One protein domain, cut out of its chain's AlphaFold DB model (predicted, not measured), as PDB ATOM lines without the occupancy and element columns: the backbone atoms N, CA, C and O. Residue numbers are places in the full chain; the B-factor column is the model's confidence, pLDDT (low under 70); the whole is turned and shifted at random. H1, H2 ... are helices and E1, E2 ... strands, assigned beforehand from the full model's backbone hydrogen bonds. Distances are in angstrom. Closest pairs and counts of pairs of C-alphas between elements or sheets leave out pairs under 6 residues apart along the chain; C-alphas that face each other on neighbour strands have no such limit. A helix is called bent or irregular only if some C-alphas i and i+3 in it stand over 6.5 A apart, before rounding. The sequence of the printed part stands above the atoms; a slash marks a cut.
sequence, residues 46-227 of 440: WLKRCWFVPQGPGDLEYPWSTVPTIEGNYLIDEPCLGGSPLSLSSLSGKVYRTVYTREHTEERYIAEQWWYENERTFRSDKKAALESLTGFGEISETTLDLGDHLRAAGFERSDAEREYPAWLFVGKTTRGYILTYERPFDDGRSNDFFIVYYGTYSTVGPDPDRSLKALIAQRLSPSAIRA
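Overview. This is residues 46 to 227 of the 440 residues of the protein "MFS transporter" of Methanomicrobiales archaeon (UniProt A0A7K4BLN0). One strongly twisted sheet of eight strands curls like part of a barrel round helix H6, and the longest helix, H3, packs on the sheet's other face, over E8 and E7. The small helix H4 packs on H6 near Ala 217, the last residue of H6, and H5 packs on H4 but is apart from H6, while H1 and H2 only graze the sheet. The printed part has 182 residues, with six named helices and eight named strands in the chain order H1 E1 E2 H2 E3 E4 H3 E5 H4 H5 E6 E7 E8 H6; the class is mixed, helices and strands. The sheet runs E1 E2 E3 E4 E8 E7 E6 E5, antiparallel throughout. The whole is compact, with a radius of gyration of the C-alphas of 15.5 A and a rounded outline spanning 43 by 38 by 31 A.

Along the chain. The sheet is made of E1, residues 66 to 69; E2, residues 72 to 77; E3, residues 94 to 102, 26.4 A long; E4, residues 108 to 116, 27.1 A; E8, residues 193 to 200, 23.6 A; E7, residues 175 to 182, 23.7 A; E6, residues 163 to 171, 23.8 A; and E5, residues 137 to 145, 22.6 A, which bends by 64 degrees at residue 141. H6 is residues 208 to 217, 14.4 A long, and ends with C-alpha 217 at (242.980, 355.348, 219.646). H3 is residues 119 to 134, 22.7 A long, and begins with C-alpha 119 at (234.479, 371.140, 237.419). The short helices are H1, residues 46 to 50, with C-alpha 46 at (252.954, 369.914, 231.703); H2, residues 87 to 90; H4, residues 147 to 152; and H5, residues 157 to 160. H2 is irregular, but only just: C-alphas 87 and 90 are 6.7 A apart.

Arrangement. E8 and E4 are antiparallel neighbours at 168 degrees, with N 112 and O 197 at 2.8 A. E3 follows E4 across the sheet, with N 98 and O 111 at 3.0 A; then come E2, with N 75 and O 101 at 2.8 A, and the edge strand E1, with N 67 and O 74 at 2.8 A. On the other side of E8 stands E7, with N 179 and O 196 at 2.9 A; next is E6, with N 169 and O 176 at 2.8 A, and then the edge strand E5, with N 140 and O 168 at 3.0 A. E6, E7 and E8 form a meander, each strand the antiparallel neighbour of the one before. H6 and H3 are on opposite faces, giving three layers, helices on both faces of a sheet. The sheet curls round H6, whose closest C-alphas to E8 are those of Leu 212 and Tyr 198, 6.5 A apart. H3 has a height over the sheet of 8.6 A and runs along the strands, at 10 degrees to E8 on the local plane; it is over E8 and, only just, over E7, on which 3 of its C-alphas fall. Its closest C-alphas to E8 are those of Phe 122 and Phe 193, 6.6 A apart. H4 touches H6 at a steep tilt of 58 degrees, the same way, with the C-alphas of Leu 150 and Ala 217 closest at 5.3 A. H4 touches H5, the C-alphas of Gly 147 and Ala 160 being closest at 4.1 A. H2 only just touches H3, with 3 pairs of C-alphas within 8 A, through residues 129 to 132 of H3 alone; the closest are those of Leu 88 and Ala 129, 6.3 A apart. H1 only grazes the sheet with residues 48 to 50, and H2 with residues 88 to 89. Every O i to N i+4 pair is within hydrogen-bond range in H3, H4 and H6; H1 has 0 of 1, but 2 of 2 O i to N i+3 pairs, and H2 and H5 are too short for an O i to N i+4 pair.

Size, cuts and confidence. The C-alphas farthest apart are those of Leu 60 and Gly 135, at 45.2 A. The printed part has no cut. The long link is H1 to E1, 15 residues. Residues 225 to 226 pair antiparallel with residues 180 to 181 of E7. The mean pLDDT of the printed part is 78.8, and 36 residues are under 70, among them residues 56 to 65, 78 to 90 and 186 to 190.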
ATOM      1  N   TRP A  46     252.529 369.767 233.095       64.56
ATOM      2  CA  TRP A  46     252.954 369.914 231.703       64.56
ATOM      3  C   TRP A  46     252.532 368.725 230.825       64.56
ATOM      4  O   TRP A  46     251.981 368.941 229.754       64.56
ATOM      5  N   LEU A  47     252.696 367.490 231.306       69.69
ATOM      6  CA  LEU A  47     252.247 366.275 230.614       69.69
ATOM      7  C   LEU A  47     250.720 366.201 230.536       69.69
ATOM      8  O   LEU A  47     250.178 365.797 229.511       69.69
ATOM      9  N   LYS A  48     250.015 366.647 231.587       76.44
ATOM     10  CA  LYS A  48     248.546 366.715 231.578       76.44
ATOM     11  C   LYS A  48     248.030 367.593 230.441       76.44
ATOM     12  O   LYS A  48     247.019 367.246 229.850       76.44
ATOM     13  N   ARG A  49     248.731 368.677 230.075       74.69
ATOM     14  CA  ARG A  49     248.315 369.600 228.996       74.69
ATOM     15  C   ARG A  49     248.310 368.989 227.600       74.69
ATOM     16  O   ARG A  49     247.575 369.493 226.768       74.69
ATOM     17  N   CYS A  50     249.114 367.965 227.337       76.88
ATOM     18  CA  CYS A  50     249.224 367.349 226.013       76.88
ATOM     19  C   CYS A  50     248.858 365.860 226.010       76.88
ATOM     20  O   CYS A  50     249.108 365.176 225.025       76.88
ATOM     21  N   TRP A  51     248.289 365.344 227.102       81.69
ATOM     22  CA  TRP A  51     248.109 363.908 227.310       81.69
ATOM     23  C   TRP A  51     247.281 363.215 226.224       81.69
ATOM     24  O   TRP A  51     247.668 362.153 225.736       81.69
ATOM     25  N   PHE A  52     246.155 363.825 225.859       83.12
ATOM     26  CA  PHE A  52     245.228 363.339 224.839       83.12
ATOM     27  C   PHE A  52     245.609 363.822 223.441       83.12
ATOM     28  O   PHE A  52     244.829 363.670 222.515       83.12
ATOM     29  N   VAL A  53     246.780 364.429 223.261       83.38
ATOM     30  CA  VAL A  53     247.282 364.816 221.946       83.38
ATOM     31  C   VAL A  53     248.389 363.830 221.578       83.38
ATOM     32  O   VAL A  53     249.428 363.822 222.241       83.38
ATOM     33  N   PRO A  54     248.180 362.947 220.581       79.88
ATOM     34  CA  PRO A  54     249.157 361.928 220.222       79.88
ATOM     35  C   PRO A  54     250.536 362.522 219.923       79.88
ATOM     36  O   PRO A  54     250.679 363.431 219.105       79.88
ATOM     37  N   GLN A  55     251.554 361.984 220.590       72.38
ATOM     38  CA  GLN A  55     252.961 362.300 220.364       72.38
ATOM     39  C   GLN A  55     253.698 361.020 219.978       72.38
ATOM     40  O   GLN A  55     253.353 359.940 220.463       72.38
ATOM     41  N   GLY A  56     254.694 361.156 219.105       60.22
ATOM     42  CA  GLY A  56     255.468 360.032 218.591       60.22
ATOM     43  C   GLY A  56     256.268 359.276 219.652       60.22
ATOM     44  O   GLY A  56     256.670 359.876 220.655       60.22
ATOM     45  N   PRO A  57     256.537 357.973 219.441       50.25
ATOM     46  CA  PRO A  57     257.520 357.245 220.228       50.25
ATOM     47  C   PRO A  57     258.897 357.847 219.937       50.25
ATOM     48  O   PRO A  57     259.355 357.871 218.797       50.25
ATOM     49  N   GLY A  58     259.535 358.403 220.964       46.34
ATOM     50  CA  GLY A  58     260.837 359.041 220.832       46.34
ATOM     51  C   GLY A  58     261.965 358.045 220.616       46.34
ATOM     52  O   GLY A  58     262.733 357.811 221.544       46.34
ATOM     53  N   ASP A  59     262.081 357.518 219.397       34.81
ATOM     54  CA  ASP A  59     263.203 356.694 218.954       34.81
ATOM     55  C   ASP A  59     264.156 357.455 218.014       34.81
ATOM     56  O   ASP A  59     263.804 358.400 217.303       34.81
ATOM     57  N   LEU A  60     265.422 357.044 218.099       39.47
ATOM     58  CA  LEU A  60     266.666 357.793 217.875       39.47
ATOM     59  C   LEU A  60     267.011 358.222 216.435       39.47
ATOM     60  O   LEU A  60     268.157 358.593 216.196       39.47
ATOM     61  N   GLU A  61     266.062 358.262 215.501       39.75
ATOM     62  CA  GLU A  61     266.326 358.809 214.156       39.75
ATOM     63  C   GLU A  61     265.458 360.026 213.790       39.75
ATOM     64  O   GLU A  61     265.977 360.921 213.131       39.75
ATOM     65  N   TYR A  62     264.228 360.166 214.310       43.53
ATOM     66  CA  TYR A  62     263.395 361.385 214.181       43.53
ATOM     67  C   TYR A  62     262.406 361.510 215.365       43.53
ATOM     68  O   TYR A  62     261.245 361.117 215.250       43.53
ATOM     69  N   PRO A  63     262.827 362.036 216.536       42.62
ATOM     70  CA  PRO A  63     262.217 361.586 217.790       42.62
ATOM     71  C   PRO A  63     260.889 362.229 218.212       42.62
ATOM     72  O   PRO A  63     260.294 361.725 219.148       42.62
ATOM     73  N   TRP A  64     260.380 363.307 217.608       53.94
ATOM     74  CA  TRP A  64     259.145 363.967 218.103       53.94
ATOM     75  C   TRP A  64     258.155 364.371 217.008       53.94
ATOM     76  O   TRP A  64     257.213 365.111 217.279       53.94
ATOM     77  N   SER A  65     258.362 363.907 215.776       66.62
ATOM     78  CA  SER A  65     257.674 364.449 214.603       66.62
ATOM     79  C   SER A  65     256.727 363.474 213.911       66.62
ATOM     80  O   SER A  65     256.157 363.852 212.897       66.62
ATOM     81  N   THR A  66     256.558 362.235 214.385       75.31
ATOM     82  CA  THR A  66     255.709 361.239 213.701       75.31
ATOM     83  C   THR A  66     254.894 360.400 214.684       75.31
ATOM     84  O   THR A  66     255.406 359.989 215.717       75.31
ATOM     85  N   VAL A  67     253.622 360.144 214.383       81.06
ATOM     86  CA  VAL A  67     252.721 359.287 215.165       81.06
ATOM     87  C   VAL A  67     252.353 358.068 214.313       81.06
ATOM     88  O   VAL A  67     251.596 358.219 213.350       81.06
ATOM     89  N   PRO A  68     252.882 356.871 214.622       79.38
ATOM     90  CA  PRO A  68     252.541 355.656 213.893       79.38
ATOM     91  C   PRO A  68     251.150 355.159 214.294       79.38
ATOM     92  O   PRO A  68     250.820 355.078 215.476       79.38
ATOM     93  N   THR A  69     250.328 354.797 213.312       80.94
ATOM     94  CA  THR A  69     249.000 354.204 213.531       80.94
ATOM     95  C   THR A  69     248.743 353.072 212.532       80.94
ATOM     96  O   THR A  69     249.493 352.899 211.571       80.94
ATOM     97  N   ILE A  70     247.635 352.342 212.698       80.44
ATOM     98  CA  ILE A  70     247.181 351.339 211.719       80.44
ATOM     99  C   ILE A  70     246.861 351.932 210.334       80.44
ATOM    100  O   ILE A  70     246.935 351.226 209.333       80.44
ATOM    101  N   GLU A  71     246.554 353.229 210.256       83.31
ATOM    102  CA  GLU A  71     246.265 353.934 208.999       83.31
ATOM    103  C   GLU A  71     247.519 354.528 208.338       83.31
ATOM    104  O   GLU A  71     247.426 355.171 207.288       83.31
ATOM    105  N   GLY A  72     248.694 354.309 208.932       82.06
ATOM    106  CA  GLY A  72     249.969 354.874 208.505       82.06
ATOM    107  C   GLY A  72     250.512 355.905 209.492       82.06
ATOM    108  O   GLY A  72     249.991 356.079 210.600       82.06
ATOM    109  N   ASN A  73     251.590 356.571 209.089       85.19
ATOM    110  CA  ASN A  73     252.267 357.556 209.921       85.19
ATOM    111  C   ASN A  73     251.639 358.940 209.754       85.19
ATOM    112  O   ASN A  73     251.328 359.377 208.646       85.19
ATOM    113  N   TYR A  74     251.503 359.653 210.864       83.44
ATOM    114  CA  TYR A  74     251.045 361.036 210.902       83.44
ATOM    115  C   TYR A  74     252.209 361.933 211.301       83.44
ATOM    116  O   TYR A  74     252.698 361.862 212.426       83.44
ATOM    117  N   LEU A  75     252.666 362.767 210.375       84.94
ATOM    118  CA  LEU A  75     253.727 363.735 210.600       84.94
ATOM    119  C   LEU A  75     253.164 364.901 211.415       84.94
ATOM    120  O   LEU A  75     252.158 365.494 211.043       84.94
ATOM    121  N   ILE A  76     253.798 365.214 212.536       81.50
ATOM    122  CA  ILE A  76     253.483 366.373 213.362       81.50
ATOM    123  C   ILE A  76     254.051 367.599 212.658       81.50
ATOM    124  O   ILE A  76     255.269 367.770 212.573       81.50
ATOM    125  N   ASP A  77     253.159 368.455 212.175       72.75
ATOM    126  CA  ASP A  77     253.537 369.786 211.729       72.75
ATOM    127  C   ASP A  77     253.905 370.617 212.970       72.75
ATOM    128  O   ASP A  77     253.301 370.450 214.038       72.75
ATOM    129  N   GLU A  78     254.910 371.498 212.860       61.72
ATOM    130  CA  GLU A  78     255.305 372.410 213.947       61.72
ATOM    131  C   GLU A  78     254.065 373.030 214.616       61.72
ATOM    132  O   GLU A  78     253.083 373.310 213.918       61.72
ATOM    133  N   PRO A  79     254.079 373.260 215.948       57.69
ATOM    134  CA  PRO A  79     252.911 373.739 216.677       57.69
ATOM    135  C   PRO A  79     252.390 375.028 216.037       57.69
ATOM    136  O   PRO A  79     252.940 376.115 216.216       57.69
ATOM    137  N   CYS A  80     251.330 374.892 215.239       49.59
ATOM    138  CA  CYS A  80     250.813 375.985 214.443       49.59
ATOM    139  C   CYS A  80     250.185 377.021 215.376       49.59
ATOM    140  O   CYS A  80     249.139 376.776 215.977       49.59
ATOM    141  N   LEU A  81     250.770 378.221 215.398       43.91
ATOM    142  CA  LEU A  81     250.200 379.450 215.968       43.91
ATOM    143  C   LEU A  81     248.913 379.928 215.246       43.91
ATOM    144  O   LEU A  81     248.474 381.056 215.456       43.91
ATOM    145  N   GLY A  82     248.318 379.111 214.368       48.16
ATOM    146  CA  GLY A  82     247.070 379.428 213.669       48.16
ATOM    147  C   GLY A  82     245.871 379.547 214.619       48.16
ATOM    148  O   GLY A  82     245.971 379.256 215.806       48.16
ATOM    149  N   GLY A  83     244.710 379.972 214.122       53.81
ATOM    150  CA  GLY A  83     243.447 379.884 214.873       53.81
ATOM    151  C   GLY A  83     242.935 378.440 214.930       53.81
ATOM    152  O   GLY A  83     243.260 377.645 214.047       53.81
ATOM    153  N   SER A  84     242.145 378.091 215.953       57.59
ATOM    154  CA  SER A  84     241.366 376.844 215.880       57.59
ATOM    155  C   SER A  84     240.363 376.998 214.733       57.59
ATOM    156  O   SER A  84     239.819 378.094 214.562       57.59
ATOM    157  N   PRO A  85     240.097 375.951 213.933       57.81
ATOM    158  CA  PRO A  85     238.994 375.982 212.974       57.81
ATOM    159  C   PRO A  85     237.636 376.236 213.648       57.81
ATOM    160  O   PRO A  85     236.697 376.684 212.996       57.81
ATOM    161  N   LEU A  86     237.538 375.948 214.944       61.53
ATOM    162  CA  LEU A  86     236.378 376.180 215.782       61.53
ATOM    163  C   LEU A  86     236.747 377.323 216.727       61.53
ATOM    164  O   LEU A  86     237.773 377.249 217.381       61.53
ATOM    165  N   SER A  87     235.963 378.389 216.874       64.31
ATOM    166  CA  SER A  87     236.323 379.523 217.757       64.31
ATOM    167  C   SER A  87     236.391 379.188 219.271       64.31
ATOM    168  O   SER A  87     236.307 380.079 220.110       64.31
ATOM    169  N   LEU A  88     236.584 377.918 219.631       68.88
ATOM    170  CA  LEU A  88     236.738 377.337 220.964       68.88
ATOM    171  C   LEU A  88     238.061 377.700 221.655       68.88
ATOM    172  O   LEU A  88     238.254 377.406 222.833       68.88
ATOM    173  N   SER A  89     238.995 378.373 220.978       63.88
ATOM    174  CA  SER A  89     240.211 378.881 221.635       63.88
ATOM    175  C   SER A  89     239.927 379.925 222.731       63.88
ATOM    176  O   SER A  89     240.836 380.252 223.486       63.88
ATOM    177  N   SER A  90     238.697 380.444 222.832       69.12
ATOM    178  CA  SER A  90     238.264 381.379 223.880       69.12
ATOM    179  C   SER A  90     237.832 380.718 225.194       69.12
ATOM    180  O   SER A  90     237.551 381.436 226.155       69.12
ATOM    181  N   LEU A  91     237.756 379.384 225.251       78.38
ATOM    182  CA  LEU A  91     237.404 378.669 226.476       78.38
ATOM    183  C   LEU A  91     238.448 378.924 227.578       78.38
ATOM    184  O   LEU A  91     239.634 379.110 227.314       78.38
ATOM    185  N   SER A  92     238.013 378.902 228.836       78.00
ATOM    186  CA  SER A  92     238.821 379.237 230.015       78.00
ATOM    187  C   SER A  92     239.932 378.217 230.325       78.00
ATOM    188  O   SER A  92     240.758 378.467 231.210       78.00
ATOM    189  N   GLY A  93     239.932 377.055 229.669       76.25
ATOM    190  CA  GLY A  93     240.895 375.977 229.888       76.25
ATOM    191  C   GLY A  93     242.297 376.276 229.348       76.25
ATOM    192  O   GLY A  93     242.506 377.137 228.497       76.25
ATOM    193  N   LYS A  94     243.291 375.517 229.824       81.75
ATOM    194  CA  LYS A  94     244.649 375.545 229.251       81.75
ATOM    195  C   LYS A  94     244.641 374.744 227.948       81.75
ATOM    196  O   LYS A  94     244.404 373.539 227.997       81.75
ATOM    197  N   VAL A  95     244.908 375.407 226.821       83.62
ATOM    198  CA  VAL A  95     244.833 374.804 225.478       83.62
ATOM    199  C   VAL A  95     246.182 374.248 225.032       83.62
ATOM    200  O   VAL A  95     247.207 374.919 225.163       83.62
ATOM    201  N   TYR A  96     246.167 373.052 224.454       83.75
ATOM    202  CA  TYR A  96     247.265 372.495 223.670       83.75
ATOM    203  C   TYR A  96     246.740 372.012 222.319       83.75
ATOM    204  O   TYR A  96     245.638 371.471 222.235       83.75
ATOM    205  N   ARG A  97     247.521 372.225 221.259       84.12
ATOM    206  CA  ARG A  97     247.142 371.894 219.884       84.12
ATOM    207  C   ARG A  97     248.303 371.271 219.137       84.12
ATOM    208  O   ARG A  97     249.431 371.757 219.226       84.12
ATOM    209  N   THR A  98     247.973 370.307 218.288       85.56
ATOM    210  CA  THR A  98     248.877 369.791 217.264       85.56
ATOM    211  C   THR A  98     248.134 369.571 215.946       85.56
ATOM    212  O   THR A  98     246.958 369.205 215.943       85.56
ATOM    213  N   VAL A  99     248.815 369.846 214.832       87.19
ATOM    214  CA  VAL A  99     248.344 369.554 213.472       87.19
ATOM    215  C   VAL A  99     249.168 368.392 212.935       87.19
ATOM    216  O   VAL A  99     250.372 368.312 213.175       87.19
ATOM    217  N   TYR A 100     248.499 367.484 212.241       87.06
ATOM    218  CA  TYR A 100     249.081 366.279 211.687       87.06
ATOM    219  C   TYR A 100     248.865 366.253 210.180       87.06
ATOM    220  O   TYR A 100     247.730 366.399 209.726       87.06
ATOM    221  N   THR A 101     249.917 365.987 209.420       87.50
ATOM    222  CA  THR A 101     249.837 365.647 207.999       87.50
ATOM    223  C   THR A 101     250.056 364.146 207.850       87.50
ATOM    224  O   THR A 101     251.073 363.614 208.292       87.50
ATOM    225  N   ARG A 102     249.109 363.426 207.246       85.56
ATOM    226  CA  ARG A 102     249.267 361.981 207.031       85.56
ATOM    227  C   ARG A 102     250.309 361.728 205.939       85.56
ATOM    228  O   ARG A 102     250.216 362.273 204.841       85.56
ATOM    229  N   GLU A 103     251.303 360.902 206.249       83.75
ATOM    230  CA  GLU A 103     252.449 360.632 205.383       83.75
ATOM    231  C   GLU A 103     252.004 360.115 204.004       83.75
ATOM    232  O   GLU A 103     251.071 359.322 203.890       83.75
ATOM    233  N   HIS A 104     252.667 360.593 202.946       80.81
ATOM    234  CA  HIS A 104     252.340 360.297 201.542       80.81
ATOM    235  C   HIS A 104     250.933 360.721 201.087       80.81
ATOM    236  O   HIS A 104     250.498 360.348 199.997       80.81
ATOM    237  N   THR A 105     250.247 361.545 201.877       78.38
ATOM    238  CA  THR A 105     248.979 362.180 201.511       78.38
ATOM    239  C   THR A 105     249.046 363.684 201.777       78.38
ATOM    240  O   THR A 105     249.921 364.165 202.492       78.38
ATOM    241  N   GLU A 106     248.105 364.442 201.216       81.56
ATOM    242  CA  GLU A 106     247.909 365.857 201.563       81.56
ATOM    243  C   GLU A 106     246.832 366.033 202.650       81.56
ATOM    244  O   GLU A 106     246.366 367.146 202.889       81.56
ATOM    245  N   GLU A 107     246.400 364.944 203.297       86.56
ATOM    246  CA  GLU A 107     245.354 364.954 204.321       86.56
ATOM    247  C   GLU A 107     245.889 365.548 205.622       86.56
ATOM    248  O   GLU A 107     246.914 365.103 206.153       86.56
ATOM    249  N   ARG A 108     245.168 366.535 206.159       87.56
ATOM    250  CA  ARG A 108     245.545 367.207 207.400       87.56
ATOM    251  C   ARG A 108     244.480 367.065 208.471       87.56
ATOM    252  O   ARG A 108     243.280 367.209 208.228       87.56
ATOM    253  N   TYR A 109     244.952 366.837 209.686       88.38
ATOM    254  CA  TYR A 109     244.148 366.600 210.874       88.38
ATOM    255  C   TYR A 109     244.621 367.494 212.013       88.38
ATOM    256  O   TYR A 109     245.760 367.951 212.036       88.38
ATOM    257  N   ILE A 110     243.746 367.755 212.971       88.50
ATOM    258  CA  ILE A 110     244.035 368.575 214.142       88.50
ATOM    259  C   ILE A 110     243.551 367.855 215.396       88.50
ATOM    260  O   ILE A 110     242.450 367.305 215.406       88.50
ATOM    261  N   ALA A 111     244.370 367.880 216.447       89.06
ATOM    262  CA  ALA A 111     243.953 367.525 217.798       89.06
ATOM    263  C   ALA A 111     244.120 368.740 218.713       89.06
ATOM    264  O   ALA A 111     245.196 369.342 218.786       89.06
ATOM    265  N   GLU A 112     243.048 369.103 219.407       88.62
ATOM    266  CA  GLU A 112     243.021 370.179 220.391       88.62
ATOM    267  C   GLU A 112     242.548 369.644 221.730       88.62
ATOM    268  O   GLU A 112     241.556 368.925 221.805       88.62
ATOM    269  N   GLN A 113     243.240 370.029 222.792       89.69
ATOM    270  CA  GLN A 113     242.911 369.644 224.151       89.69
ATOM    271  C   GLN A 113     242.778 370.892 225.021       89.69
ATOM    272  O   GLN A 113     243.692 371.714 225.082       89.69
ATOM    273  N   TRP A 114     241.682 370.975 225.772       90.56
ATOM    274  CA  TRP A 114     241.496 371.918 226.870       90.56
ATOM    275  C   TRP A 114     241.567 371.173 228.196       90.56
ATOM    276  O   TRP A 114     240.841 370.203 228.399       90.56
ATOM    277  N   TRP A 115     242.428 371.634 229.102       89.38
ATOM    278  CA  TRP A 115     242.552 371.094 230.456       89.38
ATOM    279  C   TRP A 115     241.988 372.056 231.506       89.38
ATOM    280  O   TRP A 115     242.302 373.253 231.506       89.38
ATOM    281  N   TYR A 116     241.200 371.499 232.424       87.25
ATOM    282  CA  TYR A 116     240.526 372.188 233.515       87.25
ATOM    283  C   TYR A 116     240.829 371.528 234.859       87.25
ATOM    284  O   TYR A 116     240.793 370.309 234.986       87.25
ATOM    285  N   GLU A 117     241.044 372.356 235.877       81.94
ATOM    286  CA  GLU A 117     241.204 371.931 237.279       81.94
ATOM    287  C   GLU A 117     239.903 372.126 238.091       81.94
ATOM    288  O   GLU A 117     239.806 371.751 239.260       81.94
ATOM    289  N   ASN A 118     238.901 372.786 237.494       83.06
ATOM    290  CA  ASN A 118     237.649 373.168 238.140       83.06
ATOM    291  C   ASN A 118     236.455 372.632 237.347       83.06
ATOM    292  O   ASN A 118     236.215 373.053 236.215       83.06
ATOM    293  N   GLU A 119     235.673 371.766 237.991       85.06
ATOM    294  CA  GLU A 119     234.479 371.140 237.419       85.06
ATOM    295  C   GLU A 119     233.435 372.163 236.955       85.06
ATOM    296  O   GLU A 119     232.830 372.006 235.899       85.06
ATOM    297  N   ARG A 120     233.240 373.254 237.705       84.31
ATOM    298  CA  ARG A 120     232.250 374.285 237.360       84.31
ATOM    299  C   ARG A 120     232.625 375.003 236.068       84.31
ATOM    300  O   ARG A 120     231.761 375.238 235.229       84.31
ATOM    301  N   THR A 121     233.902 375.353 235.925       86.06
ATOM    302  CA  THR A 121     234.422 375.974 234.701       86.06
ATOM    303  C   THR A 121     234.337 374.994 233.540       86.06
ATOM    304  O   THR A 121     233.851 375.368 232.482       86.06
ATOM    305  N   PHE A 122     234.714 373.732 233.761       89.44
ATOM    306  CA  PHE A 122     234.595 372.670 232.764       89.44
ATOM    307  C   PHE A 122     233.155 372.498 232.257       89.44
ATOM    308  O   PHE A 122     232.941 372.547 231.053       89.44
ATOM    309  N   ARG A 123     232.157 372.366 233.142       88.06
ATOM    310  CA  ARG A 123     230.745 372.211 232.740       88.06
ATOM    311  C   ARG A 123     230.211 373.445 232.004       88.06
ATOM    312  O   ARG A 123     229.521 373.309 230.996       88.06
ATOM    313  N   SER A 124     230.555 374.646 232.478       86.75
ATOM    314  CA  SER A 124     230.178 375.905 231.821       86.75
ATOM    315  C   SER A 124     230.760 376.001 230.410       86.75
ATOM    316  O   SER A 124     230.045 376.331 229.467       86.75
ATOM    317  N   ASP A 125     232.043 375.679 230.256       88.75
ATOM    318  CA  ASP A 125     232.740 375.718 228.973       88.75
ATOM    319  C   ASP A 125     232.296 374.590 228.041       88.75
ATOM    320  O   ASP A 125     232.190 374.810 226.842       88.75
ATOM    321  N   LYS A 126     231.966 373.409 228.576       88.94
ATOM    322  CA  LYS A 126     231.354 372.300 227.830       88.94
ATOM    323  C   LYS A 126     230.035 372.747 227.189       88.94
ATOM    324  O   LYS A 126     229.826 372.520 225.999       88.94
ATOM    325  N   LYS A 127     229.180 373.445 227.947       87.56
ATOM    326  CA  LYS A 127     227.929 374.023 227.432       87.56
ATOM    327  C   LYS A 127     228.185 375.121 226.395       87.56
ATOM    328  O   LYS A 127     227.608 375.080 225.313       87.56
ATOM    329  N   ALA A 128     229.087 376.057 226.692       86.12
ATOM    330  CA  ALA A 128     229.440 377.136 225.770       86.12
ATOM    331  C   ALA A 128     230.057 376.612 224.459       86.12
ATOM    332  O   ALA A 128     229.793 377.157 223.389       86.12
ATOM    333  N   ALA A 129     230.848 375.537 224.526       84.88
ATOM    334  CA  ALA A 129     231.412 374.870 223.361       84.88
ATOM    335  C   ALA A 129     230.311 374.277 222.478       84.88
ATOM    336  O   ALA A 129     230.310 374.523 221.275       84.88
ATOM    337  N   LEU A 130     229.348 373.564 223.073       84.75
ATOM    338  CA  LEU A 130     228.201 373.012 222.349       84.75
ATOM    339  C   LEU A 130     227.390 374.119 221.655       84.75
ATOM    340  O   LEU A 130     227.155 374.051 220.450       84.75
ATOM    341  N   GLU A 131     227.028 375.173 222.391       84.56
ATOM    342  CA  GLU A 131     226.288 376.324 221.856       84.56
ATOM    343  C   GLU A 131     227.057 377.008 220.714       84.56
ATOM    344  O   GLU A 131     226.500 377.262 219.646       84.56
ATOM    345  N   SER A 132     228.360 377.247 220.893       83.19
ATOM    346  CA  SER A 132     229.202 377.851 219.860       83.19
ATOM    347  C   SER A 132     229.232 377.004 218.588       83.19
ATOM    348  O   SER A 132     229.046 377.528 217.491       83.19
ATOM    349  N   LEU A 133     229.409 375.690 218.729       82.25
ATOM    350  CA  LEU A 133     229.522 374.766 217.607       82.25
ATOM    351  C   LEU A 133     228.222 374.622 216.816       82.25
ATOM    352  O   LEU A 133     228.283 374.543 215.589       82.25
ATOM    353  N   THR A 134     227.058 374.677 217.472       83.75
ATOM    354  CA  THR A 134     225.763 374.668 216.764       83.75
ATOM    355  C   THR A 134     225.589 375.881 215.845       83.75
ATOM    356  O   THR A 134     224.847 375.819 214.869       83.75
ATOM    357  N   GLY A 135     226.320 376.973 216.101       80.94
ATOM    358  CA  GLY A 135     226.379 378.127 215.204       80.94
ATOM    359  C   GLY A 135     227.236 377.915 213.947       80.94
ATOM    360  O   GLY A 135     227.057 378.636 212.965       80.94
ATOM    361  N   PHE A 136     228.156 376.942 213.949       80.56
ATOM    362  CA  PHE A 136     229.110 376.691 212.858       80.56
ATOM    363  C   PHE A 136     228.795 375.445 212.017       80.56
ATOM    364  O   PHE A 136     229.298 375.330 210.894       80.56
ATOM    365  N   GLY A 137     227.980 374.521 212.525       84.31
ATOM    366  CA  GLY A 137     227.668 373.263 211.855       84.31
ATOM    367  C   GLY A 137     226.642 372.424 212.609       84.31
ATOM    368  O   GLY A 137     226.049 372.865 213.591       84.31
ATOM    369  N   GLU A 138     226.436 371.204 212.127       88.75
ATOM    370  CA  GLU A 138     225.563 370.229 212.769       88.75
ATOM    371  C   GLU A 138     226.349 369.443 213.822       88.75
ATOM    372  O   GLU A 138     227.462 368.977 213.565       88.75
ATOM    373  N   ILE A 139     225.770 369.306 215.014       88.50
ATOM    374  CA  ILE A 139     226.299 368.454 216.079       88.50
ATOM    375  C   ILE A 139     225.294 367.350 216.331       88.50
ATOM    376  O   ILE A 139     224.114 367.614 216.554       88.50
ATOM    377  N   SER A 140     225.787 366.121 216.353       89.50
ATOM    378  CA  SER A 140     225.015 364.951 216.750       89.50
ATOM    379  C   SER A 140     225.770 364.176 217.820       89.50
ATOM    380  O   SER A 140     227.001 364.137 217.834       89.50
ATOM    381  N   GLU A 141     225.038 363.579 218.753       90.38
ATOM    382  CA  GLU A 141     225.615 362.579 219.646       90.38
ATOM    383  C   GLU A 141     225.794 361.276 218.865       90.38
ATOM    384  O   GLU A 141     224.886 360.832 218.163       90.38
ATOM    385  N   THR A 142     226.975 360.677 218.966       92.06
ATOM    386  CA  THR A 142     227.319 359.427 218.288       92.06
ATOM    387  C   THR A 142     228.067 358.506 219.238       92.06
ATOM    388  O   THR A 142     228.671 358.948 220.220       92.06
ATOM    389  N   THR A 143     228.089 357.220 218.915       90.31
ATOM    390  CA  THR A 143     229.044 356.282 219.498       90.31
ATOM    391  C   THR A 143     230.189 356.024 218.521       90.31
ATOM    392  O   THR A 143     230.010 355.974 217.302       90.31
ATOM    393  N   LEU A 144     231.403 355.955 219.058       89.00
ATOM    394  CA  LEU A 144     232.630 355.638 218.347       89.00
ATOM    395  C   LEU A 144     232.955 354.163 218.554       89.00
ATOM    396  O   LEU A 144     233.294 353.747 219.662       89.00
ATOM    397  N   ASP A 145     232.910 353.407 217.462       90.25
ATOM    398  CA  ASP A 145     233.563 352.105 217.368       90.25
ATOM    399  C   ASP A 145     235.034 352.307 216.976       90.25
ATOM    400  O   ASP A 145     235.330 352.818 215.885       90.25
ATOM    401  N   LEU A 146     235.929 351.945 217.898       88.12
ATOM    402  CA  LEU A 146     237.383 352.055 217.778       88.12
ATOM    403  C   LEU A 146     238.077 350.683 217.799       88.12
ATOM    404  O   LEU A 146     239.299 350.642 217.928       88.12
ATOM    405  N   GLY A 147     237.346 349.567 217.700       85.69
ATOM    406  CA  GLY A 147     237.861 348.250 218.091       85.69
ATOM    407  C   GLY A 147     239.152 347.817 217.397       85.69
ATOM    408  O   GLY A 147     240.128 347.471 218.068       85.69
ATOM    409  N   ASP A 148     239.205 347.900 216.068       85.62
ATOM    410  CA  ASP A 148     240.413 347.544 215.310       85.62
ATOM    411  C   ASP A 148     241.582 348.495 215.612       85.62
ATOM    412  O   ASP A 148     242.731 348.064 215.743       85.62
ATOM    413  N   HIS A 149     241.292 349.786 215.802       85.00
ATOM    414  CA  HIS A 149     242.296 350.805 216.104       85.00
ATOM    415  C   HIS A 149     242.872 350.653 217.520       85.00
ATOM    416  O   HIS A 149     244.080 350.794 217.705       85.00
ATOM    417  N   LEU A 150     242.039 350.321 218.511       78.69
ATOM    418  CA  LEU A 150     242.459 350.097 219.896       78.69
ATOM    419  C   LEU A 150     243.284 348.821 220.038       78.69
ATOM    420  O   LEU A 150     244.317 348.835 220.706       78.69
ATOM    421  N   ARG A 151     242.901 347.741 219.344       77.62
ATOM    422  CA  ARG A 151     243.717 346.517 219.286       77.62
ATOM    423  C   ARG A 151     245.090 346.788 218.684       77.62
ATOM    424  O   ARG A 151     246.088 346.315 219.218       77.62
ATOM    425  N   ALA A 152     245.147 347.570 217.606       70.62
ATOM    426  CA  ALA A 152     246.410 347.952 216.979       70.62
ATOM    427  C   ALA A 152     247.276 348.855 217.875       70.62
ATOM    428  O   ALA A 152     248.499 348.772 217.818       70.62
ATOM    429  N   ALA A 153     246.653 349.682 218.718       66.44
ATOM    430  CA  ALA A 153     247.332 350.520 219.706       66.44
ATOM    431  C   ALA A 153     247.722 349.770 221.001       66.44
ATOM    432  O   ALA A 153     248.328 350.365 221.888       66.44
ATOM    433  N   GLY A 154     247.410 348.471 221.116       71.06
ATOM    434  CA  GLY A 154     247.810 347.626 222.247       71.06
ATOM    435  C   GLY A 154     246.846 347.614 223.439       71.06
ATOM    436  O   GLY A 154     247.233 347.162 224.514       71.06
ATOM    437  N   PHE A 155     245.608 348.091 223.273       69.50
ATOM    438  CA  PHE A 155     244.586 348.043 224.325       69.50
ATOM    439  C   PHE A 155     244.028 346.631 224.537       69.50
ATOM    440  O   PHE A 155     244.052 345.778 223.643       69.50
ATOM    441  N   GLU A 156     243.474 346.396 225.730       73.69
ATOM    442  CA  GLU A 156     242.801 345.143 226.054       73.69
ATOM    443  C   GLU A 156     241.559 344.915 225.183       73.69
ATOM    444  O   GLU A 156     240.901 345.834 224.691       73.69
ATOM    445  N   ARG A 157     241.197 343.640 225.019       73.75
ATOM    446  CA  ARG A 157     240.035 343.241 224.219       73.75
ATOM    447  C   ARG A 157     238.718 343.813 224.762       73.75
ATOM    448  O   ARG A 157     237.849 344.152 223.968       73.75
ATOM    449  N   SER A 158     238.599 343.918 226.083       73.38
ATOM    450  CA  SER A 158     237.473 344.532 226.799       73.38
ATOM    451  C   SER A 158     237.261 345.992 226.395       73.38
ATOM    452  O   SER A 158     236.129 346.392 226.132       73.38
ATOM    453  N   ASP A 159     238.340 346.766 226.293       75.94
ATOM    454  CA  ASP A 159     238.292 348.168 225.873       75.94
ATOM    455  C   ASP A 159     238.045 348.302 224.366       75.94
ATOM    456  O   ASP A 159     237.350 349.217 223.928       75.94
ATOM    457  N   ALA A 160     238.571 347.384 223.556       75.12
ATOM    458  CA  ALA A 160     238.352 347.389 222.113       75.12
ATOM    459  C   ALA A 160     236.912 347.020 221.704       75.12
ATOM    460  O   ALA A 160     236.443 347.459 220.662       75.12
ATOM    461  N   GLU A 161     236.206 346.207 222.489       81.81
ATOM    462  CA  GLU A 161     234.810 345.824 222.211       81.81
ATOM    463  C   GLU A 161     233.792 346.855 222.732       81.81
ATOM    464  O   GLU A 161     232.588 346.702 222.530       81.81
ATOM    465  N   ARG A 162     234.263 347.911 223.406       83.50
ATOM    466  CA  ARG A 162     233.423 348.960 223.976       83.50
ATOM    467  C   ARG A 162     233.149 350.069 222.960       83.50
ATOM    468  O   ARG A 162     234.046 350.537 222.267       83.50
ATOM    469  N   GLU A 163     231.911 350.551 222.953       87.12
ATOM    470  CA  GLU A 163     231.530 351.772 222.244       87.12
ATOM    471  C   GLU A 163     231.752 353.013 223.118       87.12
ATOM    472  O   GLU A 163     231.395 353.032 224.303       87.12
ATOM    473  N   TYR A 164     232.315 354.069 222.526       88.31
ATOM    474  CA  TYR A 164     232.659 355.298 223.245       88.31
ATOM    475  C   TYR A 164     231.752 356.457 222.841       88.31
ATOM    476  O   TYR A 164     231.695 356.797 221.661       88.31
ATOM    477  N   PRO A 165     231.048 357.102 223.782       91.38
ATOM    478  CA  PRO A 165     230.167 358.207 223.442       91.38
ATOM    479  C   PRO A 165     230.986 359.463 223.093       91.38
ATOM    480  O   PRO A 165     231.960 359.793 223.770       91.38
ATOM    481  N   ALA A 166     230.594 360.159 222.027       92.44
ATOM    482  CA  ALA A 166     231.249 361.370 221.539       92.44
ATOM    483  C   ALA A 166     230.242 362.300 220.844       92.44
ATOM    484  O   ALA A 166     229.174 361.868 220.407       92.44
ATOM    485  N   TRP A 167     230.586 363.578 220.697       91.31
ATOM    486  CA  TRP A 167     229.894 364.438 219.734       91.31
ATOM    487  C   TRP A 167     230.566 364.323 218.373       91.31
ATOM    488  O   TRP A 167     231.783 364.474 218.275       91.31
ATOM    489  N   LEU A 168     229.776 364.119 217.324       91.81
ATOM    490  CA  LEU A 168     230.193 364.309 215.944       91.81
ATOM    491  C   LEU A 168     229.812 365.724 215.514       91.81
ATOM    492  O   LEU A 168     228.636 366.086 215.512       91.81
ATOM    493  N   PHE A 169     230.812 366.503 215.122       89.75
ATOM    494  CA  PHE A 169     230.642 367.813 214.518       89.75
ATOM    495  C   PHE A 169     230.855 367.722 213.005       89.75
ATOM    496  O   PHE A 169     231.883 367.221 212.539       89.75
ATOM    497  N   VAL A 170     229.898 368.245 212.238       89.06
ATOM    498  CA  VAL A 170     229.964 368.349 210.777       89.06
ATOM    499  C   VAL A 170     229.710 369.800 210.369       89.06
ATOM    500  O   VAL A 170     228.580 370.287 210.348       89.06
ATOM    501  N   GLY A 171     230.791 370.503 210.051       84.06
ATOM    502  CA  GLY A 171     230.782 371.835 209.458       84.06
ATOM    503  C   GLY A 171     230.912 371.793 207.933       84.06
ATOM    504  O   GLY A 171     230.985 370.737 207.307       84.06
ATOM    505  N   LYS A 172     230.984 372.975 207.309       78.44
ATOM    506  CA  LYS A 172     231.132 373.099 205.843       78.44
ATOM    507  C   LYS A 172     232.476 372.587 205.320       78.44
ATOM    508  O   LYS A 172     232.545 372.082 204.208       78.44
ATOM    509  N   THR A 173     233.537 372.783 206.096       76.75
ATOM    510  CA  THR A 173     234.926 372.474 205.711       76.75
ATOM    511  C   THR A 173     235.653 371.623 206.747       76.75
ATOM    512  O   THR A 173     236.810 371.264 206.551       76.75
ATOM    513  N   THR A 174     234.994 371.323 207.863       82.56
ATOM    514  CA  THR A 174     235.586 370.686 209.036       82.56
ATOM    515  C   THR A 174     234.648 369.609 209.542       82.56
ATOM    516  O   THR A 174     233.435 369.793 209.600       82.56
ATOM    517  N   ARG A 175     235.215 368.462 209.892       88.62
ATOM    518  CA  ARG A 175     234.496 367.327 210.462       88.62
ATOM    519  C   ARG A 175     235.349 366.747 211.571       88.62
ATOM    520  O   ARG A 175     236.561 366.638 211.396       88.62
ATOM    521  N   GLY A 176     234.748 366.391 212.694       91.31
ATOM    522  CA  GLY A 176     235.521 365.871 213.810       91.31
ATOM    523  C   GLY A 176     234.690 365.350 214.963       91.31
ATOM    524  O   GLY A 176     233.477 365.541 215.016       91.31
ATOM    525  N   TYR A 177     235.380 364.708 215.894       92.69
ATOM    526  CA  TYR A 177     234.822 364.165 217.118       92.69
ATOM    527  C   TYR A 177     235.272 364.983 218.321       92.69
ATOM    528  O   TYR A 177     236.428 365.402 218.406       92.69
ATOM    529  N   ILE A 178     234.363 365.175 219.271       92.25
ATOM    530  CA  ILE A 178     234.655 365.802 220.557       92.25
ATOM    531  C   ILE A 178     234.407 364.777 221.655       92.25
ATOM    532  O   ILE A 178     233.312 364.220 221.760       92.25
ATOM    533  N   LEU A 179     235.430 364.554 222.476       92.50
ATOM    534  CA  LEU A 179     235.388 363.677 223.637       92.50
ATOM    535  C   LEU A 179     235.576 364.497 224.909       92.50
ATOM    536  O   LEU A 179     236.397 365.418 224.960       92.50
ATOM    537  N   THR A 180     234.835 364.137 225.953       92.25
ATOM    538  CA  THR A 180     234.986 364.726 227.285       92.25
ATOM    539  C   THR A 180     235.453 363.680 228.280       92.25
ATOM    540  O   THR A 180     234.860 362.602 228.357       92.25
ATOM    541  N   TYR A 181     236.488 364.018 229.047       88.38
ATOM    542  CA  TYR A 181     237.063 363.146 230.066       88.38
ATOM    543  C   TYR A 181     236.926 363.777 231.443       88.38
ATOM    544  O   TYR A 181     237.291 364.939 231.640       88.38
ATOM    545  N   GLU A 182     236.466 362.989 232.407       87.44
ATOM    546  CA  GLU A 182     236.378 363.391 233.805       87.44
ATOM    547  C   GLU A 182     237.285 362.507 234.655       87.44
ATOM    548  O   GLU A 182     237.153 361.284 234.646       87.44
ATOM    549  N   ARG A 183     238.210 363.141 235.384       81.06
ATOM    550  CA  ARG A 183     239.172 362.496 236.291       81.06
ATOM    551  C   ARG A 183     239.908 361.298 235.660       81.06
ATOM    552  O   ARG A 183     239.918 360.214 236.235       81.06
ATOM    553  N   PRO A 184     240.574 361.462 234.500       74.38
ATOM    554  CA  PRO A 184     241.254 360.351 233.828       74.38
ATOM    555  C   PRO A 184     242.471 359.794 234.565       74.38
ATOM    556  O   PRO A 184     242.946 358.716 234.220       74.38
ATOM    557  N   PHE A 185     242.967 360.516 235.567       73.44
ATOM    558  CA  PHE A 185     244.137 360.145 236.358       73.44
ATOM    559  C   PHE A 185     243.779 359.760 237.793       73.44
ATOM    560  O   PHE A 185     244.666 359.834 238.628       73.44
ATOM    561  N   ASP A 186     242.502 359.427 238.061       61.03
ATOM    562  CA  ASP A 186     241.854 359.290 239.381       61.03
ATOM    563  C   ASP A 186     242.788 358.796 240.508       61.03
ATOM    564  O   ASP A 186     242.831 357.625 240.877       61.03
ATOM    565  N   ASP A 187     243.554 359.738 241.060       57.47
ATOM    566  CA  ASP A 187     244.541 359.569 242.129       57.47
ATOM    567  C   ASP A 187     243.911 359.915 243.491       57.47
ATOM    568  O   ASP A 187     244.600 360.072 244.503       57.47
ATOM    569  N   GLY A 188     242.584 360.104 243.518       52.00
ATOM    570  CA  GLY A 188     241.825 360.600 244.663       52.00
ATOM    571  C   GLY A 188     242.156 362.045 245.062       52.00
ATOM    572  O   GLY A 188     241.659 362.516 246.087       52.00
ATOM    573  N   ARG A 189     243.001 362.758 244.299       52.53
ATOM    574  CA  ARG A 189     243.544 364.086 244.647       52.53
ATOM    575  C   ARG A 189     243.308 365.142 243.567       52.53
ATOM    576  O   ARG A 189     243.194 366.324 243.899       52.53
ATOM    577  N   SER A 190     243.240 364.744 242.302       60.62
ATOM    578  CA  SER A 190     243.181 365.634 241.147       60.62
ATOM    579  C   SER A 190     241.784 365.688 240.525       60.62
ATOM    580  O   SER A 190     241.175 364.690 240.153       60.62
ATOM    581  N   ASN A 191     241.262 366.909 240.414       73.69
ATOM    582  CA  ASN A 191     240.010 367.216 239.726       73.69
ATOM    583  C   ASN A 191     240.324 367.661 238.295       73.69
ATOM    584  O   ASN A 191     240.099 368.815 237.934       73.69
ATOM    585  N   ASP A 192     240.914 366.759 237.511       84.06
ATOM    586  CA  ASP A 192     241.275 367.051 236.128       84.06
ATOM    587  C   ASP A 192     240.126 366.717 235.178       84.06
ATOM    588  O   ASP A 192     239.618 365.595 235.162       84.06
ATOM    589  N   PHE A 193     239.750 367.686 234.353       88.00
ATOM    590  CA  PHE A 193     238.729 367.529 233.322       88.00
ATOM    591  C   PHE A 193     239.274 367.975 231.974       88.00
ATOM    592  O   PHE A 193     240.077 368.912 231.895       88.00
ATOM    593  N   PHE A 194     238.825 367.309 230.914       90.00
ATOM    594  CA  PHE A 194     239.318 367.550 229.567       90.00
ATOM    595  C   PHE A 194     238.183 367.613 228.560       90.00
ATOM    596  O   PHE A 194     237.268 366.790 228.579       90.00
ATOM    597  N   ILE A 195     238.296 368.565 227.642       91.38
ATOM    598  CA  ILE A 195     237.560 368.575 226.380       91.38
ATOM    599  C   ILE A 195     238.611 368.355 225.298       91.38
ATOM    600  O   ILE A 195     239.642 369.029 225.310       91.38
ATOM    601  N   VAL A 196     238.393 367.394 224.404       91.75
ATOM    602  CA  VAL A 196     239.347 367.056 223.342       91.75
ATOM    603  C   VAL A 196     238.621 367.004 222.012       91.75
ATOM    604  O   VAL A 196     237.643 366.276 221.876       91.75
ATOM    605  N   TYR A 197     239.104 367.767 221.039       91.38
ATOM    606  CA  TYR A 197     238.598 367.788 219.673       91.38
ATOM    607  C   TYR A 197     239.612 367.145 218.733       91.38
ATOM    608  O   TYR A 197     240.770 367.552 218.701       91.38
ATOM    609  N   TYR A 198     239.155 366.182 217.940       91.38
ATOM    610  CA  TYR A 198     239.900 365.585 216.838       91.38
ATOM    611  C   TYR A 198     239.144 365.852 215.547       91.38
ATOM    612  O   TYR A 198     238.010 365.400 215.409       91.38
ATOM    613  N   GLY A 199     239.743 366.544 214.582       90.56
ATOM    614  CA  GLY A 199     239.039 366.866 213.344       90.56
ATOM    615  C   GLY A 199     239.922 367.031 212.123       90.56
ATOM    616  O   GLY A 199     241.148 366.961 212.192       90.56
ATOM    617  N   THR A 200     239.279 367.230 210.981       88.69
ATOM    618  CA  THR A 200     239.938 367.532 209.712       88.69
ATOM    619  C   THR A 200     240.361 368.996 209.652       88.69
ATOM    620  O   THR A 200     239.738 369.883 210.246       88.69
ATOM    621  N   TYR A 201     241.430 369.257 208.904       77.94
ATOM    622  CA  TYR A 201     241.980 370.587 208.705       77.94
ATOM    623  C   TYR A 201     242.237 370.814 207.214       77.94
ATOM    624  O   TYR A 201     243.081 370.155 206.630       77.94
ATOM    625  N   SER A 202     241.555 371.774 206.583       69.31
ATOM    626  CA  SER A 202     241.702 372.165 205.162       69.31
ATOM    627  C   SER A 202     241.374 371.101 204.093       69.31
ATOM    628  O   SER A 202     240.468 371.325 203.294       69.31
ATOM    629  N   THR A 203     242.078 369.973 204.056       66.44
ATOM    630  CA  THR A 203     242.005 368.929 203.026       66.44
ATOM    631  C   THR A 203     241.387 367.663 203.611       66.44
ATOM    632  O   THR A 203     241.917 367.059 204.543       66.44
ATOM    633  N   VAL A 204     240.229 367.269 203.076       68.75
ATOM    634  CA  VAL A 204     239.471 366.099 203.541       68.75
ATOM    635  C   VAL A 204     239.782 364.915 202.631       68.75
ATOM    636  O   VAL A 204     239.525 364.974 201.428       68.75
ATOM    637  N   GLY A 205     240.349 363.858 203.211       66.88
ATOM    638  CA  GLY A 205     240.550 362.570 202.547       66.88
ATOM    639  C   GLY A 205     239.235 361.866 202.182       66.88
ATOM    640  O   GLY A 205     238.166 362.302 202.607       66.88
ATOM    641  N   PRO A 206     239.280 360.754 201.427       71.38
ATOM    642  CA  PRO A 206     238.081 360.016 201.025       71.38
ATOM    643  C   PRO A 206     237.347 359.365 202.211       71.38
ATOM    644  O   PRO A 206     236.137 359.169 202.133       71.38
ATOM    645  N   ASP A 207     238.059 359.063 203.302       82.50
ATOM    646  CA  ASP A 207     237.498 358.539 204.554       82.50
ATOM    647  C   ASP A 207     238.188 359.193 205.771       82.50
ATOM    648  O   ASP A 207     239.148 358.652 206.330       82.50
ATOM    649  N   PRO A 208     237.759 360.405 206.169       83.62
ATOM    650  CA  PRO A 208     238.365 361.116 207.290       83.62
ATOM    651  C   PRO A 208     238.066 360.447 208.636       83.62
ATOM    652  O   PRO A 208     238.864 360.580 209.562       83.62
ATOM    653  N   ASP A 209     236.951 359.723 208.748       87.19
ATOM    654  CA  ASP A 209     236.493 359.137 210.008       87.19
ATOM    655  C   ASP A 209     237.445 358.031 210.458       87.19
ATOM    656  O   ASP A 209     237.838 357.982 211.624       87.19
ATOM    657  N   ARG A 210     237.895 357.193 209.524       88.88
ATOM    658  CA  ARG A 210     238.863 356.129 209.801       88.88
ATOM    659  C   ARG A 210     240.208 356.662 210.307       88.88
ATOM    660  O   ARG A 210     240.734 356.169 211.305       88.88
ATOM    661  N   SER A 211     240.725 357.720 209.684       89.31
ATOM    662  CA  SER A 211     241.948 358.403 210.129       89.31
ATOM    663  C   SER A 211     241.796 359.050 211.510       89.31
ATOM    664  O   SER A 211     242.684 358.949 212.357       89.31
ATOM    665  N   LEU A 212     240.658 359.702 211.767       90.44
ATOM    666  CA  LEU A 212     240.384 360.332 213.060       90.44
ATOM    667  C   LEU A 212     240.294 359.296 214.184       90.44
ATOM    668  O   LEU A 212     240.876 359.498 215.249       90.44
ATOM    669  N   LYS A 213     239.629 358.164 213.937       92.44
ATOM    670  CA  LYS A 213     239.567 357.040 214.882       92.44
ATOM    671  C   LYS A 213     240.953 356.481 215.203       92.44
ATOM    672  O   LYS A 213     241.237 356.202 216.367       92.44
ATOM    673  N   ALA A 214     241.830 356.378 214.204       87.75
ATOM    674  CA  ALA A 214     243.206 355.933 214.398       87.75
ATOM    675  C   ALA A 214     244.010 356.879 215.309       87.75
ATOM    676  O   ALA A 214     244.744 356.399 216.171       87.75
ATOM    677  N   LEU A 215     243.837 358.201 215.165       86.06
ATOM    678  CA  LEU A 215     244.465 359.201 216.039       86.06
ATOM    679  C   LEU A 215     243.899 359.166 217.466       86.06
ATOM    680  O   LEU A 215     244.670 359.185 218.423       86.06
ATOM    681  N   ILE A 216     242.574 359.065 217.616       88.94
ATOM    682  CA  ILE A 216     241.903 358.971 218.924       88.94
ATOM    683  C   ILE A 216     242.398 357.742 219.704       88.94
ATOM    684  O   ILE A 216     242.685 357.837 220.898       88.94
ATOM    685  N   ALA A 217     242.549 356.599 219.027       83.94
ATOM    686  CA  ALA A 217     242.980 355.348 219.646       83.94
ATOM    687  C   ALA A 217     244.396 355.407 220.248       83.94
ATOM    688  O   ALA A 217     244.684 354.652 221.170       83.94
ATOM    689  N   GLN A 218     245.268 356.314 219.791       81.75
ATOM    690  CA  GLN A 218     246.634 356.431 220.320       81.75
ATOM    691  C   GLN A 218     246.689 356.945 221.762       81.75
ATOM    692  O   GLN A 218     247.643 356.662 222.486       81.75
ATOM    693  N   ARG A 219     245.706 357.750 222.182       78.50
ATOM    694  CA  ARG A 219     245.687 358.398 223.502       78.50
ATOM    695  C   ARG A 219     244.287 358.393 224.113       78.50
ATOM    696  O   ARG A 219     243.828 359.407 224.627       78.50
ATOM    697  N   LEU A 220     243.607 357.249 224.072       78.25
ATOM    698  CA  LEU A 220     242.292 357.074 224.692       78.25
ATOM    699  C   LEU A 220     242.408 356.794 226.201       78.25
ATOM    700  O   LEU A 220     243.318 356.098 226.645       78.25
ATOM    701  N   SER A 221     241.446 357.283 226.990       81.19
ATOM    702  CA  SER A 221     241.237 356.863 228.386       81.19
ATOM    703  C   SER A 221     239.831 356.263 228.545       81.19
ATOM    704  O   SER A 221     238.873 357.001 228.792       81.19
ATOM    705  N   PRO A 222     239.673 354.933 228.375       75.50
ATOM    706  CA  PRO A 222     238.364 354.269 228.323       75.50
ATOM    707  C   PRO A 222     237.478 354.466 229.559       75.50
ATOM    708  O   PRO A 222     236.253 354.555 229.460       75.50
ATOM    709  N   SER A 223     238.083 354.525 230.746       75.50
ATOM    710  CA  SER A 223     237.383 354.651 232.030       75.50
ATOM    711  C   SER A 223     236.856 356.066 232.301       75.50
ATOM    712  O   SER A 223     235.896 356.245 233.057       75.50
ATOM    713  N   ALA A 224     237.457 357.073 231.670       81.44
ATOM    714  CA  ALA A 224     237.233 358.478 231.984       81.44
ATOM    715  C   ALA A 224     236.291 359.192 231.014       81.44
ATOM    716  O   ALA A 224     235.855 360.306 231.301       81.44
ATOM    717  N   ILE A 225     235.966 358.565 229.879       84.00
ATOM    718  CA  ILE A 225     235.027 359.120 228.903       84.00
ATOM    719  C   ILE A 225     233.634 359.210 229.525       84.00
ATOM    720  O   ILE A 225     233.163 358.281 230.193       84.00
ATOM    721  N   ARG A 226     232.984 360.350 229.303       86.50
ATOM    722  CA  ARG A 226     231.614 360.630 229.739       86.50
ATOM    723  C   ARG A 226     230.718 360.955 228.569       86.50
ATOM    724  O   ARG A 226     231.195 361.376 227.513       86.50
ATOM    725  N   ALA A 227     229.422 360.739 228.769       83.62
ATOM    726  CA  ALA A 227     228.468 360.983 227.710       83.62
ATOM    727  C   ALA A 227     228.393 362.491 227.392       83.62
ATOM    728  O   ALA A 227     228.519 363.339 228.287       83.62
TER     729      ALA A 227